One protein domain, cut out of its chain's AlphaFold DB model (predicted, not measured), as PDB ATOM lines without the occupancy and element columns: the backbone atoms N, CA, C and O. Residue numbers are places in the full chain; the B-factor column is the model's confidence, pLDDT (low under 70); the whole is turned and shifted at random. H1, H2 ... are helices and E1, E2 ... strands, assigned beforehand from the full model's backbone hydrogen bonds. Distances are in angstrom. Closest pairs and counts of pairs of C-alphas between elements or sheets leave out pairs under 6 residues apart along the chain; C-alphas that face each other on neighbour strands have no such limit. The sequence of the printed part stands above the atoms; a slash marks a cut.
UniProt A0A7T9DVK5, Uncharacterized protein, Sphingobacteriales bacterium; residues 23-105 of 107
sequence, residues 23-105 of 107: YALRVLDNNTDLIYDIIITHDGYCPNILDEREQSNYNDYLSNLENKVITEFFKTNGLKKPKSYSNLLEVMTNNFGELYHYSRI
ATOM      1  N   TYR A  23       5.543  25.394   9.466       92.69
ATOM      2  CA  TYR A  23       4.616  24.391   8.971       92.69
ATOM      3  C   TYR A  23       5.239  23.013   9.182       92.69
ATOM      4  O   TYR A  23       6.356  22.743   8.731       92.69
ATOM      5  N   ALA A  24       4.540  22.163   9.926       91.69
ATOM      6  CA  ALA A  24       4.997  20.839  10.305       91.69
ATOM      7  C   ALA A  24       3.965  19.777   9.925       91.69
ATOM      8  O   ALA A  24       2.770  19.938  10.165       91.69
ATOM      9  N   LEU A  25       4.458  18.676   9.366       93.06
ATOM     10  CA  LEU A  25       3.675  17.546   8.896       93.06
ATOM     11  C   LEU A  25       4.246  16.242   9.431       93.06
ATOM     12  O   LEU A  25       5.457  16.009   9.372       93.06
ATOM     13  N   ARG A  26       3.353  15.354   9.859       92.38
ATOM     14  CA  ARG A  26       3.650  13.941  10.062       92.38
ATOM     15  C   ARG A  26       2.858  13.110   9.074       92.38
ATOM     16  O   ARG A  26       1.631  13.116   9.087       92.38
ATOM     17  N   VAL A  27       3.563  12.331   8.274       92.19
ATOM     18  CA  VAL A  27       3.000  11.561   7.171       92.19
ATOM     19  C   VAL A  27       3.324  10.085   7.355       92.19
ATOM     20  O   VAL A  27       4.479   9.725   7.540       92.19
ATOM     21  N   LEU A  28       2.313   9.226   7.275       92.81
ATOM     22  CA  LEU A  28       2.466   7.773   7.226       92.81
ATOM     23  C   LEU A  28       2.409   7.303   5.773       92.81
ATOM     24  O   LEU A  28       1.421   7.566   5.093       92.81
ATOM     25  N   ASP A  29       3.422   6.584   5.296       92.69
ATOM     26  CA  ASP A  29       3.312   5.830   4.045       92.69
ATOM     27  C   ASP A  29       2.485   4.566   4.280       92.69
ATOM     28  O   ASP A  29       2.926   3.628   4.942       92.69
ATOM     29  N   ASN A  30       1.302   4.523   3.671       90.00
ATOM     30  CA  ASN A  30       0.329   3.447   3.854       90.00
ATOM     31  C   ASN A  30       0.776   2.100   3.260       90.00
ATOM     32  O   ASN A  30       0.102   1.094   3.458       90.00
ATOM     33  N   ASN A  31       1.872   2.066   2.495       90.06
ATOM     34  CA  ASN A  31       2.399   0.830   1.908       90.06
ATOM     35  C   ASN A  31       3.546   0.224   2.719       90.06
ATOM     36  O   ASN A  31       3.836  -0.959   2.560       90.06
ATOM     37  N   THR A  32       4.252   1.042   3.501       89.75
ATOM     38  CA  THR A  32       5.487   0.637   4.193       89.75
ATOM     39  C   THR A  32       5.427   0.837   5.702       89.75
ATOM     40  O   THR A  32       6.367   0.448   6.391       89.75
ATOM     41  N   ASP A  33       4.358   1.458   6.207       88.81
ATOM     42  CA  ASP A  33       4.187   1.885   7.598       88.81
ATOM     43  C   ASP A  33       5.304   2.819   8.108       88.81
ATOM     44  O   ASP A  33       5.467   3.032   9.312       88.81
ATOM     45  N   LEU A  34       6.075   3.415   7.191       89.19
ATOM     46  CA  LEU A  34       7.103   4.391   7.524       89.19
ATOM     47  C   LEU A  34       6.472   5.746   7.828       89.19
ATOM     48  O   LEU A  34       5.617   6.233   7.088       89.19
ATOM     49  N   ILE A  35       6.944   6.372   8.904       91.06
ATOM     50  CA  ILE A  35       6.538   7.715   9.306       91.06
ATOM     51  C   ILE A  35       7.611   8.711   8.872       91.06
ATOM     52  O   ILE A  35       8.801   8.517   9.128       91.06
ATOM     53  N   TYR A  36       7.162   9.785   8.237       90.19
ATOM     54  CA  TYR A  36       7.962  10.912   7.800       90.19
ATOM     55  C   TYR A  36       7.491  12.172   8.480       90.19
ATOM     56  O   TYR A  36       6.310  12.381   8.734       90.19
ATOM     57  N   ASP A  37       8.460  13.022   8.733       91.00
ATOM     58  CA  ASP A  37       8.393  13.997   9.782       91.00
ATOM     59  C   ASP A  37       9.075  15.237   9.213       91.00
ATOM     60  O   ASP A  37      10.295  15.275   9.046       91.00
ATOM     61  N   ILE A  38       8.257  16.192   8.775       92.06
ATOM     62  CA  ILE A  38       8.668  17.282   7.893       92.06
ATOM     63  C   ILE A  38       8.376  18.594   8.602       92.06
ATOM     64  O   ILE A  38       7.254  18.833   9.033       92.06
ATOM     65  N   ILE A  39       9.387  19.449   8.719       91.81
ATOM     66  CA  ILE A  39       9.257  20.782   9.305       91.81
ATOM     67  C   ILE A  39       9.907  21.763   8.341       91.81
ATOM     68  O   ILE A  39      11.067  21.585   7.967       91.81
ATOM     69  N   ILE A  40       9.161  22.789   7.949       91.56
ATOM     70  CA  ILE A  40       9.643  23.871   7.095       91.56
ATOM     71  C   ILE A  40       9.250  25.230   7.671       91.56
ATOM     72  O   ILE A  40       8.247  25.370   8.372       91.56
ATOM     73  N   THR A  41      10.036  26.246   7.336       91.88
ATOM     74  CA  THR A  41       9.615  27.639   7.481       91.88
ATOM     75  C   THR A  41       8.784  28.022   6.260       91.88
ATOM     76  O   THR A  41       9.188  27.734   5.134       91.88
ATOM     77  N   HIS A  42       7.644  28.672   6.467       89.19
ATOM     78  CA  HIS A  42       6.836  29.255   5.404       89.19
ATOM     79  C   HIS A  42       6.893  30.784   5.443       89.19
ATOM     80  O   HIS A  42       7.241  31.411   6.434       89.19
ATOM     81  N   ASP A  43       6.512  31.401   4.343       84.56
ATOM     82  CA  ASP A  43       6.097  32.802   4.221       84.56
ATOM     83  C   ASP A  43       4.579  32.891   3.962       84.56
ATOM     84  O   ASP A  43       4.051  33.892   3.488       84.56
ATOM     85  N   GLY A  44       3.903  31.778   4.252       76.44
ATOM     86  CA  GLY A  44       2.546  31.453   3.863       76.44
ATOM     87  C   GLY A  44       1.435  32.357   4.379       76.44
ATOM     88  O   GLY A  44       1.572  33.092   5.353       76.44
ATOM     89  N   TYR A  45       0.295  32.222   3.708       79.69
ATOM     90  CA  TYR A  45      -0.935  32.957   3.958       79.69
ATOM     91  C   TYR A  45      -1.658  32.427   5.206       79.69
ATOM     92  O   TYR A  45      -2.153  31.301   5.204       79.69
ATOM     93  N   CYS A  46      -1.743  33.258   6.247       87.81
ATOM     94  CA  CYS A  46      -2.548  33.034   7.453       87.81
ATOM     95  C   CYS A  46      -3.738  34.021   7.482       87.81
ATOM     96  O   CYS A  46      -3.625  35.070   8.121       87.81
ATOM     97  N   PRO A  47      -4.846  33.762   6.754       86.69
ATOM     98  CA  PRO A  47      -6.004  34.660   6.712       86.69
ATOM     99  C   PRO A  47      -6.696  34.881   8.064       86.69
ATOM    100  O   PRO A  47      -6.704  34.025   8.941       86.69
ATOM    101  N   ASN A  48      -7.417  35.987   8.212       87.44
ATOM    102  CA  ASN A  48      -8.511  36.005   9.184       87.44
ATOM    103  C   ASN A  48      -9.711  35.336   8.517       87.44
ATOM    104  O   ASN A  48     -10.213  35.878   7.542       87.44
ATOM    105  N   ILE A  49     -10.124  34.162   8.995       89.56
ATOM    106  CA  ILE A  49     -11.257  33.425   8.424       89.56
ATOM    107  C   ILE A  49     -12.544  33.978   9.035       89.56
ATOM    108  O   ILE A  49     -12.808  33.779  10.221       89.56
ATOM    109  N   LEU A  50     -13.323  34.697   8.233       93.25
ATOM    110  CA  LEU A  50     -14.568  35.345   8.648       93.25
ATOM    111  C   LEU A  50     -15.805  34.647   8.079       93.25
ATOM    112  O   LEU A  50     -16.892  34.778   8.643       93.25
ATOM    113  N   ASP A  51     -15.649  33.907   6.981       95.12
ATOM    114  CA  ASP A  51     -16.736  33.200   6.315       95.12
ATOM    115  C   ASP A  51     -16.315  31.838   5.724       95.12
ATOM    116  O   ASP A  51     -15.146  31.439   5.718       95.12
ATOM    117  N   GLU A  52     -17.305  31.096   5.224       94.94
ATOM    118  CA  GLU A  52     -17.111  29.768   4.631       94.94
ATOM    119  C   GLU A  52     -16.272  29.800   3.347       94.94
ATOM    120  O   GLU A  52     -15.564  28.838   3.039       94.94
ATOM    121  N   ARG A  53     -16.326  30.898   2.584       94.69
ATOM    122  CA  ARG A  53     -15.564  31.036   1.341       94.69
ATOM    123  C   ARG A  53     -14.079  31.179   1.649       94.69
ATOM    124  O   ARG A  53     -13.256  30.549   0.987       94.69
ATOM    125  N   GLU A  54     -13.728  31.977   2.648       92.50
ATOM    126  CA  GLU A  54     -12.359  32.114   3.134       92.50
ATOM    127  C   GLU A  54     -11.841  30.809   3.734       92.50
ATOM    128  O   GLU A  54     -10.717  30.414   3.420       92.50
ATOM    129  N   GLN A  55     -12.670  30.092   4.501       93.00
ATOM    130  CA  GLN A  55     -12.321  28.760   4.998       93.00
ATOM    131  C   GLN A  55     -12.035  27.789   3.844       93.00
ATOM    132  O   GLN A  55     -11.045  27.062   3.884       93.00
ATOM    133  N   SER A  56     -12.865  27.794   2.794       93.69
ATOM    134  CA  SER A  56     -12.656  26.962   1.603       93.69
ATOM    135  C   SER A  56     -11.346  27.305   0.894       93.69
ATOM    136  O   SER A  56     -10.544  26.414   0.628       93.69
ATOM    137  N   ASN A  57     -11.085  28.592   0.645       93.06
ATOM    138  CA  ASN A  57      -9.838  29.041   0.019       93.06
ATOM    139  C   ASN A  57      -8.611  28.653   0.857       93.06
ATOM    140  O   ASN A  57      -7.561  28.305   0.318       93.06
ATOM    141  N   TYR A  58      -8.733  28.727   2.182       92.50
ATOM    142  CA  TYR A  58      -7.666  28.340   3.090       92.50
ATOM    143  C   TYR A  58      -7.415  26.824   3.074       92.50
ATOM    144  O   TYR A  58      -6.262  26.396   3.037       92.50
ATOM    145  N   ASN A  59      -8.465  26.004   2.993       92.50
ATOM    146  CA  ASN A  59      -8.331  24.552   2.832       92.50
ATOM    147  C   ASN A  59      -7.626  24.179   1.513       92.50
ATOM    148  O   ASN A  59      -6.770  23.289   1.495       92.50
ATOM    149  N   ASP A  60      -7.940  24.883   0.420       94.69
ATOM    150  CA  ASP A  60      -7.256  24.711  -0.868       94.69
ATOM    151  C   ASP A  60      -5.776  25.107  -0.768       94.69
ATOM    152  O   ASP A  60      -4.895  24.413  -1.285       94.69
ATOM    153  N   TYR A  61      -5.479  26.210  -0.074       94.00
ATOM    154  CA  TYR A  61      -4.108  26.640   0.196       94.00
ATOM    155  C   TYR A  61      -3.319  25.580   0.976       94.00
ATOM    156  O   TYR A  61      -2.232  25.199   0.536       94.00
ATOM    157  N   LEU A  62      -3.872  25.065   2.080       93.31
ATOM    158  CA  LEU A  62      -3.239  24.020   2.890       93.31
ATOM    159  C   LEU A  62      -2.978  22.753   2.074       93.31
ATOM    160  O   LEU A  62      -1.864  22.238   2.076       93.31
ATOM    161  N   SER A  63      -3.957  22.309   1.285       93.06
ATOM    162  CA  SER A  63      -3.817  21.127   0.424       93.06
ATOM    163  C   SER A  63      -2.697  21.291  -0.610       93.06
ATOM    164  O   SER A  63      -1.942  20.355  -0.895       93.06
ATOM    165  N   ASN A  64      -2.557  22.489  -1.183       94.69
ATOM    166  CA  ASN A  64      -1.478  22.799  -2.118       94.69
ATOM    167  C   ASN A  64      -0.115  22.873  -1.419       94.69
ATOM    168  O   ASN A  64       0.879  22.367  -1.951       94.69
ATOM    169  N   LEU A  65      -0.067  23.477  -0.229       93.56
ATOM    170  CA  LEU A  65       1.142  23.572   0.583       93.56
ATOM    171  C   LEU A  65       1.634  22.183   1.000       93.56
ATOM    172  O   LEU A  65       2.804  21.873   0.775       93.56
ATOM    173  N   GLU A  66       0.744  21.328   1.509       93.88
ATOM    174  CA  GLU A  66       1.044  19.945   1.884       93.88
ATOM    175  C   GLU A  66       1.679  19.195   0.707       93.88
ATOM    176  O   GLU A  66       2.785  18.652   0.804       93.88
ATOM    177  N   ASN A  67       1.018  19.235  -0.453       93.69
ATOM    178  CA  ASN A  67       1.493  18.569  -1.658       93.69
ATOM    179  C   ASN A  67       2.871  19.064  -2.101       93.69
ATOM    180  O   ASN A  67       3.716  18.244  -2.487       93.69
ATOM    181  N   LYS A  68       3.106  20.379  -2.055       94.50
ATOM    182  CA  LYS A  68       4.395  20.985  -2.399       94.50
ATOM    183  C   LYS A  68       5.485  20.528  -1.431       94.50
ATOM    184  O   LYS A  68       6.489  19.977  -1.880       94.50
ATOM    185  N   VAL A  69       5.255  20.680  -0.127       94.06
ATOM    186  CA  VAL A  69       6.214  20.353   0.940       94.06
ATOM    187  C   VAL A  69       6.593  18.877   0.910       94.06
ATOM    188  O   VAL A  69       7.777  18.544   0.905       94.06
ATOM    189  N   ILE A  70       5.611  17.981   0.799       93.62
ATOM    190  CA  ILE A  70       5.861  16.540   0.691       93.62
ATOM    191  C   ILE A  70       6.683  16.239  -0.564       93.62
ATOM    192  O   ILE A  70       7.683  15.522  -0.509       93.62
ATOM    193  N   THR A  71       6.291  16.790  -1.713       94.06
ATOM    194  CA  THR A  71       6.990  16.523  -2.978       94.06
ATOM    195  C   THR A  71       8.441  17.002  -2.934       94.06
ATOM    196  O   THR A  71       9.341  16.257  -3.329       94.06
ATOM    197  N   GLU A  72       8.683  18.207  -2.421       94.25
ATOM    198  CA  GLU A  72      10.023  18.772  -2.258       94.25
ATOM    199  C   GLU A  72      10.861  17.984  -1.250       94.25
ATOM    200  O   GLU A  72      12.029  17.707  -1.531       94.25
ATOM    201  N   PHE A  73      10.277  17.550  -0.129       94.62
ATOM    202  CA  PHE A  73      10.954  16.724   0.870       94.62
ATOM    203  C   PHE A  73      11.476  15.419   0.261       94.62
ATOM    204  O   PHE A  73      12.673  15.131   0.346       94.62
ATOM    205  N   PHE A  74      10.609  14.645  -0.399       93.25
ATOM    206  CA  PHE A  74      11.012  13.367  -0.991       93.25
ATOM    207  C   PHE A  74      12.040  13.571  -2.112       93.25
ATOM    208  O   PHE A  74      13.063  12.885  -2.137       93.25
ATOM    209  N   LYS A  75      11.831  14.573  -2.977       93.56
ATOM    210  CA  LYS A  75      12.776  14.923  -4.047       93.56
ATOM    211  C   LYS A  75      14.160  15.291  -3.500       93.56
ATOM    212  O   LYS A  75      15.159  14.782  -4.000       93.56
ATOM    213  N   THR A  76      14.223  16.149  -2.485       93.75
ATOM    214  CA  THR A  76      15.487  16.660  -1.919       93.75
ATOM    215  C   THR A  76      16.278  15.571  -1.201       93.75
ATOM    216  O   THR A  76      17.501  15.546  -1.280       93.75
ATOM    217  N   ASN A  77      15.590  14.627  -0.556       90.44
ATOM    218  CA  ASN A  77      16.231  13.506   0.132       90.44
ATOM    219  C   ASN A  77      16.561  12.323  -0.801       90.44
ATOM    220  O   ASN A  77      17.043  11.295  -0.330       90.44
ATOM    221  N   GLY A  78      16.290  12.427  -2.110       91.56
ATOM    222  CA  GLY A  78      16.487  11.322  -3.055       91.56
ATOM    223  C   GLY A  78      15.591  10.111  -2.764       91.56
ATOM    224  O   GLY A  78      15.916   8.987  -3.145       91.56
ATOM    225  N   LEU A  79      14.474  10.332  -2.071       89.56
ATOM    226  CA  LEU A  79      13.516   9.306  -1.686       89.56
ATOM    227  C   LEU A  79      12.356   9.271  -2.685       89.56
ATOM    228  O   LEU A  79      11.954  10.278  -3.270       89.56
ATOM    229  N   LYS A  80      11.760   8.093  -2.864       89.44
ATOM    230  CA  LYS A  80      10.542   7.956  -3.664       89.44
ATOM    231  C   LYS A  80       9.344   8.450  -2.851       89.44
ATOM    232  O   LYS A  80       9.075   7.900  -1.789       89.44
ATOM    233  N   LYS A  81       8.596   9.430  -3.376       90.81
ATOM    234  CA  LYS A  81       7.325   9.867  -2.772       90.81
ATOM    235  C   LYS A  81       6.354   8.670  -2.669       90.81
ATOM    236  O   LYS A  81       6.179   7.968  -3.675       90.81
ATOM    237  N   PRO A  82       5.720   8.434  -1.506       89.44
ATOM    238  CA  PRO A  82       4.700   7.407  -1.341       89.44
ATOM    239  C   PRO A  82       3.570   7.568  -2.358       89.44
ATOM    240  O   PRO A  82       3.140   8.683  -2.649       89.44
ATOM    241  N   LYS A  83       3.064   6.449  -2.891       89.94
ATOM    242  CA  LYS A  83       1.886   6.464  -3.782       89.94
ATOM    243  C   LYS A  83       0.599   6.806  -3.031       89.94
ATOM    244  O   LYS A  83      -0.319   7.360  -3.618       89.94
ATOM    245  N   SER A  84       0.539   6.414  -1.765       92.38
ATOM    246  CA  SER A  84      -0.558   6.671  -0.843       92.38
ATOM    247  C   SER A  84       0.059   6.968   0.510       92.38
ATOM    248  O   SER A  84       0.978   6.265   0.934       92.38
ATOM    249  N   TYR A  85      -0.424   8.018   1.155       92.62
ATOM    250  CA  TYR A  85       0.001   8.392   2.486       92.62
ATOM    251  C   TYR A  85      -1.171   8.980   3.265       92.62
ATOM    252  O   TYR A  85      -2.149   9.446   2.679       92.62
ATOM    253  N   SER A  86      -1.062   8.956   4.587       91.62
ATOM    254  CA  SER A  86      -2.010   9.596   5.491       91.62
ATOM    255  C   SER A  86      -1.302  10.680   6.288       91.62
ATOM    256  O   SER A  86      -0.247  10.438   6.875       91.62
ATOM    257  N   ASN A  87      -1.886  11.875   6.313       90.62
ATOM    258  CA  ASN A  87      -1.439  12.951   7.180       90.62
ATOM    259  C   ASN A  87      -1.935  12.667   8.607       90.62
ATOM    260  O   ASN A  87      -3.135  12.655   8.867       90.62
ATOM    261  N   LEU A  88      -1.015  12.353   9.519       90.44
ATOM    262  CA  LEU A  88      -1.334  12.052  10.916       90.44
ATOM    263  C   LEU A  88      -1.412  13.318  11.770       90.44
ATOM    264  O   LEU A  88      -2.074  13.316  12.812       90.44
ATOM    265  N   LEU A  89      -0.694  14.360  11.359       90.88
ATOM    266  CA  LEU A  89      -0.627  15.633  12.046       90.88
ATOM    267  C   LEU A  89      -0.178  16.725  11.077       90.88
ATOM    268  O   LEU A  89       0.871  16.604  10.447       90.88
ATOM    269  N   GLU A  90      -0.898  17.836  11.106       92.62
ATOM    270  CA  GLU A  90      -0.541  19.073  10.434       92.62
ATOM    271  C   GLU A  90      -0.596  20.233  11.425       92.62
ATOM    272  O   GLU A  90      -1.585  20.411  12.136       92.62
ATOM    273  N   VAL A  91       0.479  21.016  11.486       91.50
ATOM    274  CA  VAL A  91       0.600  22.188  12.353       91.50
ATOM    275  C   VAL A  91       1.091  23.360  11.524       91.50
ATOM    276  O   VAL A  91       2.079  23.233  10.807       91.50
ATOM    277  N   MET A  92       0.446  24.512  11.659       92.00
ATOM    278  CA  MET A  92       0.918  25.774  11.096       92.00
ATOM    279  C   MET A  92       0.928  26.840  12.181       92.00
ATOM    280  O   MET A  92       0.027  26.889  13.019       92.00
ATOM    281  N   THR A  93       1.933  27.704  12.158       91.06
ATOM    282  CA  THR A  93       2.066  28.827  13.091       91.06
ATOM    283  C   THR A  93       2.221  30.125  12.324       91.06
ATOM    284  O   THR A  93       2.776  30.141  11.232       91.06
ATOM    285  N   ASN A  94       1.734  31.228  12.877       91.06
ATOM    286  CA  ASN A  94       1.863  32.529  12.227       91.06
ATOM    287  C   ASN A  94       3.221  33.198  12.536       91.06
ATOM    288  O   ASN A  94       4.100  32.646  13.209       91.06
ATOM    289  N   ASN A  95       3.378  34.437  12.081       91.12
ATOM    290  CA  ASN A  95       4.573  35.258  12.284       91.12
ATOM    291  C   ASN A  95       4.798  35.690  13.744       91.12
ATOM    292  O   ASN A  95       5.873  36.193  14.073       91.12
ATOM    293  N   PHE A  96       3.820  35.476  14.623       90.00
ATOM    294  CA  PHE A  96       3.934  35.701  16.062       90.00
ATOM    295  C   PHE A  96       4.293  34.425  16.840       90.00
ATOM    296  O   PHE A  96       4.569  34.505  18.043       90.00
ATOM    297  N   GLY A  97       4.353  33.272  16.159       87.00
ATOM    298  CA  GLY A  97       4.594  31.964  16.774       87.00
ATOM    299  C   GLY A  97       3.350  31.398  17.457       87.00
ATOM    300  O   GLY A  97       3.459  30.555  18.349       87.00
ATOM    301  N   GLU A  98       2.173  31.896  17.083       88.19
ATOM    302  CA  GLU A  98       0.887  31.409  17.570       88.19
ATOM    303  C   GLU A  98       0.424  30.250  16.695       88.19
ATOM    304  O   GLU A  98       0.645  30.247  15.481       88.19
ATOM    305  N   LEU A  99      -0.221  29.263  17.317       88.00
ATOM    306  CA  LEU A  99      -0.827  28.148  16.606       88.00
ATOM    307  C   LEU A  99      -1.958  28.672  15.721       88.00
ATOM    308  O   LEU A  99      -2.935  29.222  16.222       88.00
ATOM    309  N   TYR A 100      -1.807  28.494  14.415       88.62
ATOM    310  CA  TYR A 100      -2.733  29.008  13.416       88.62
ATOM    311  C   TYR A 100      -3.580  27.893  12.791       88.62
ATOM    312  O   TYR A 100      -4.778  28.058  12.587       88.62
ATOM    313  N   HIS A 101      -2.982  26.723  12.557       90.56
ATOM    314  CA  HIS A 101      -3.703  25.517  12.149       90.56
ATOM    315  C   HIS A 101      -3.190  24.308  12.908       90.56
ATOM    316  O   HIS A 101      -1.993  24.184  13.171       90.56
ATOM    317  N   TYR A 102      -4.116  23.423  13.251       90.00
ATOM    318  CA  TYR A 102      -3.825  22.168  13.915       90.00
ATOM    319  C   TYR A 102      -4.838  21.116  13.483       90.00
ATOM    320  O   TYR A 102      -6.033  21.235  13.753       90.00
ATOM    321  N   SER A 103      -4.338  20.063  12.852       89.31
ATOM    322  CA  SER A 103      -5.091  18.854  12.548       89.31
ATOM    323  C   SER A 103      -4.321  17.653  13.075       89.31
ATOM    324  O   SER A 103      -3.101  17.578  12.938       89.31
ATOM    325  N   ARG A 104      -5.024  16.707  13.700       87.69
ATOM    326  CA  ARG A 104      -4.445  15.455  14.188       87.69
ATOM    327  C   ARG A 104      -5.458  14.334  14.054       87.69
ATOM    328  O   ARG A 104      -6.589  14.466  14.516       87.69
ATOM    329  N   ILE A 105      -5.021  13.200  13.517       83.75
ATOM    330  CA  ILE A 105      -5.810  11.969  13.556       83.75
ATOM    331  C   ILE A 105      -5.565  11.291  14.908       83.75
ATOM    332  O   ILE A 105      -4.459  10.831  15.202       83.75
TER     333      ILE A 105
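This is residues 23 to 105 of the 107 residues of an uncharacterized protein of Sphingobacteriales bacterium (UniProt A0A7T9DVK5). One long helix, H1, runs across one face of a twisted sheet of four strands, and no named helix covers the other face; the helix makes the longest axis. H1 meets the sheet with its residues 62 to 74, mostly at E2 and E1. The printed part has 83 residues with four named strands and one named helix, in the order E1, E2, H1, E3, E4; the sheet runs E2, E1, E3, E4, antiparallel throughout, and the class is mixed, helices and strands. The whole is compact, with a radius of gyration of the C-alphas of 13.5 A, yet elongated in outline, spanning 40 by 23 by 18 A.

Find C-alpha 23 at (4.616, 24.391, 8.971), where E1 begins; it runs 19.2 A through residues 23 to 29. E2, residues 35 to 41, comes back over 20.2 A. Next look for C-alpha 52 at (-17.111, 29.768, 4.631); from there H1, residues 52 to 76, runs 35.7 A to C-alpha 76 at (15.487, 16.660, -1.919). E3, residues 85 to 93, is the longest strand by residues, 23.1 A from end to end, and bends by 59 degrees at residue 88. E4, residues 99 to 104, covers 13.4 A and ends at C-alpha 104 at (-4.445, 15.455, 14.188).

Begin with E1 and E2, a hairpin at 161 degrees, where N 25 and O 38 are 2.8 A apart, within hydrogen-bond range. On the other side of E1 is E3, antiparallel at 171 degrees; look at N 24 and O 91, 2.8 A apart. E3 and E4 form the second hairpin, at 162 degrees, with N 90 and O 103 at 2.9 A. The edge strands E2 and E4 are apart. H1 is on the sheet at a height over the sheet of 9.9 A, over E2, E1 and E4 and only just not over E3, on which 2 of its C-alphas fall. It runs across the strands, at 66 degrees to E1 on the local plane. The closest C-alphas of E2 and H1 are those of Ile 38 and Phe 73, 7.4 A apart. E2, H1 and E3 make a split strand-helix-strand unit, two strands running the same way with E1 between them, and its crossover is right-handed. In H1 every O i to N i+4 pair is within hydrogen-bond range.

The two C-alphas farthest apart are those of Leu 50 and Gly 78, 41.0 A. The printed part has no cut. The links E1 to E2 and E3 to E4 are tight, those from E2 to H1 and from H1 to E3 short. The mean pLDDT of the printed part is 91.1, and no printed residue is under 70.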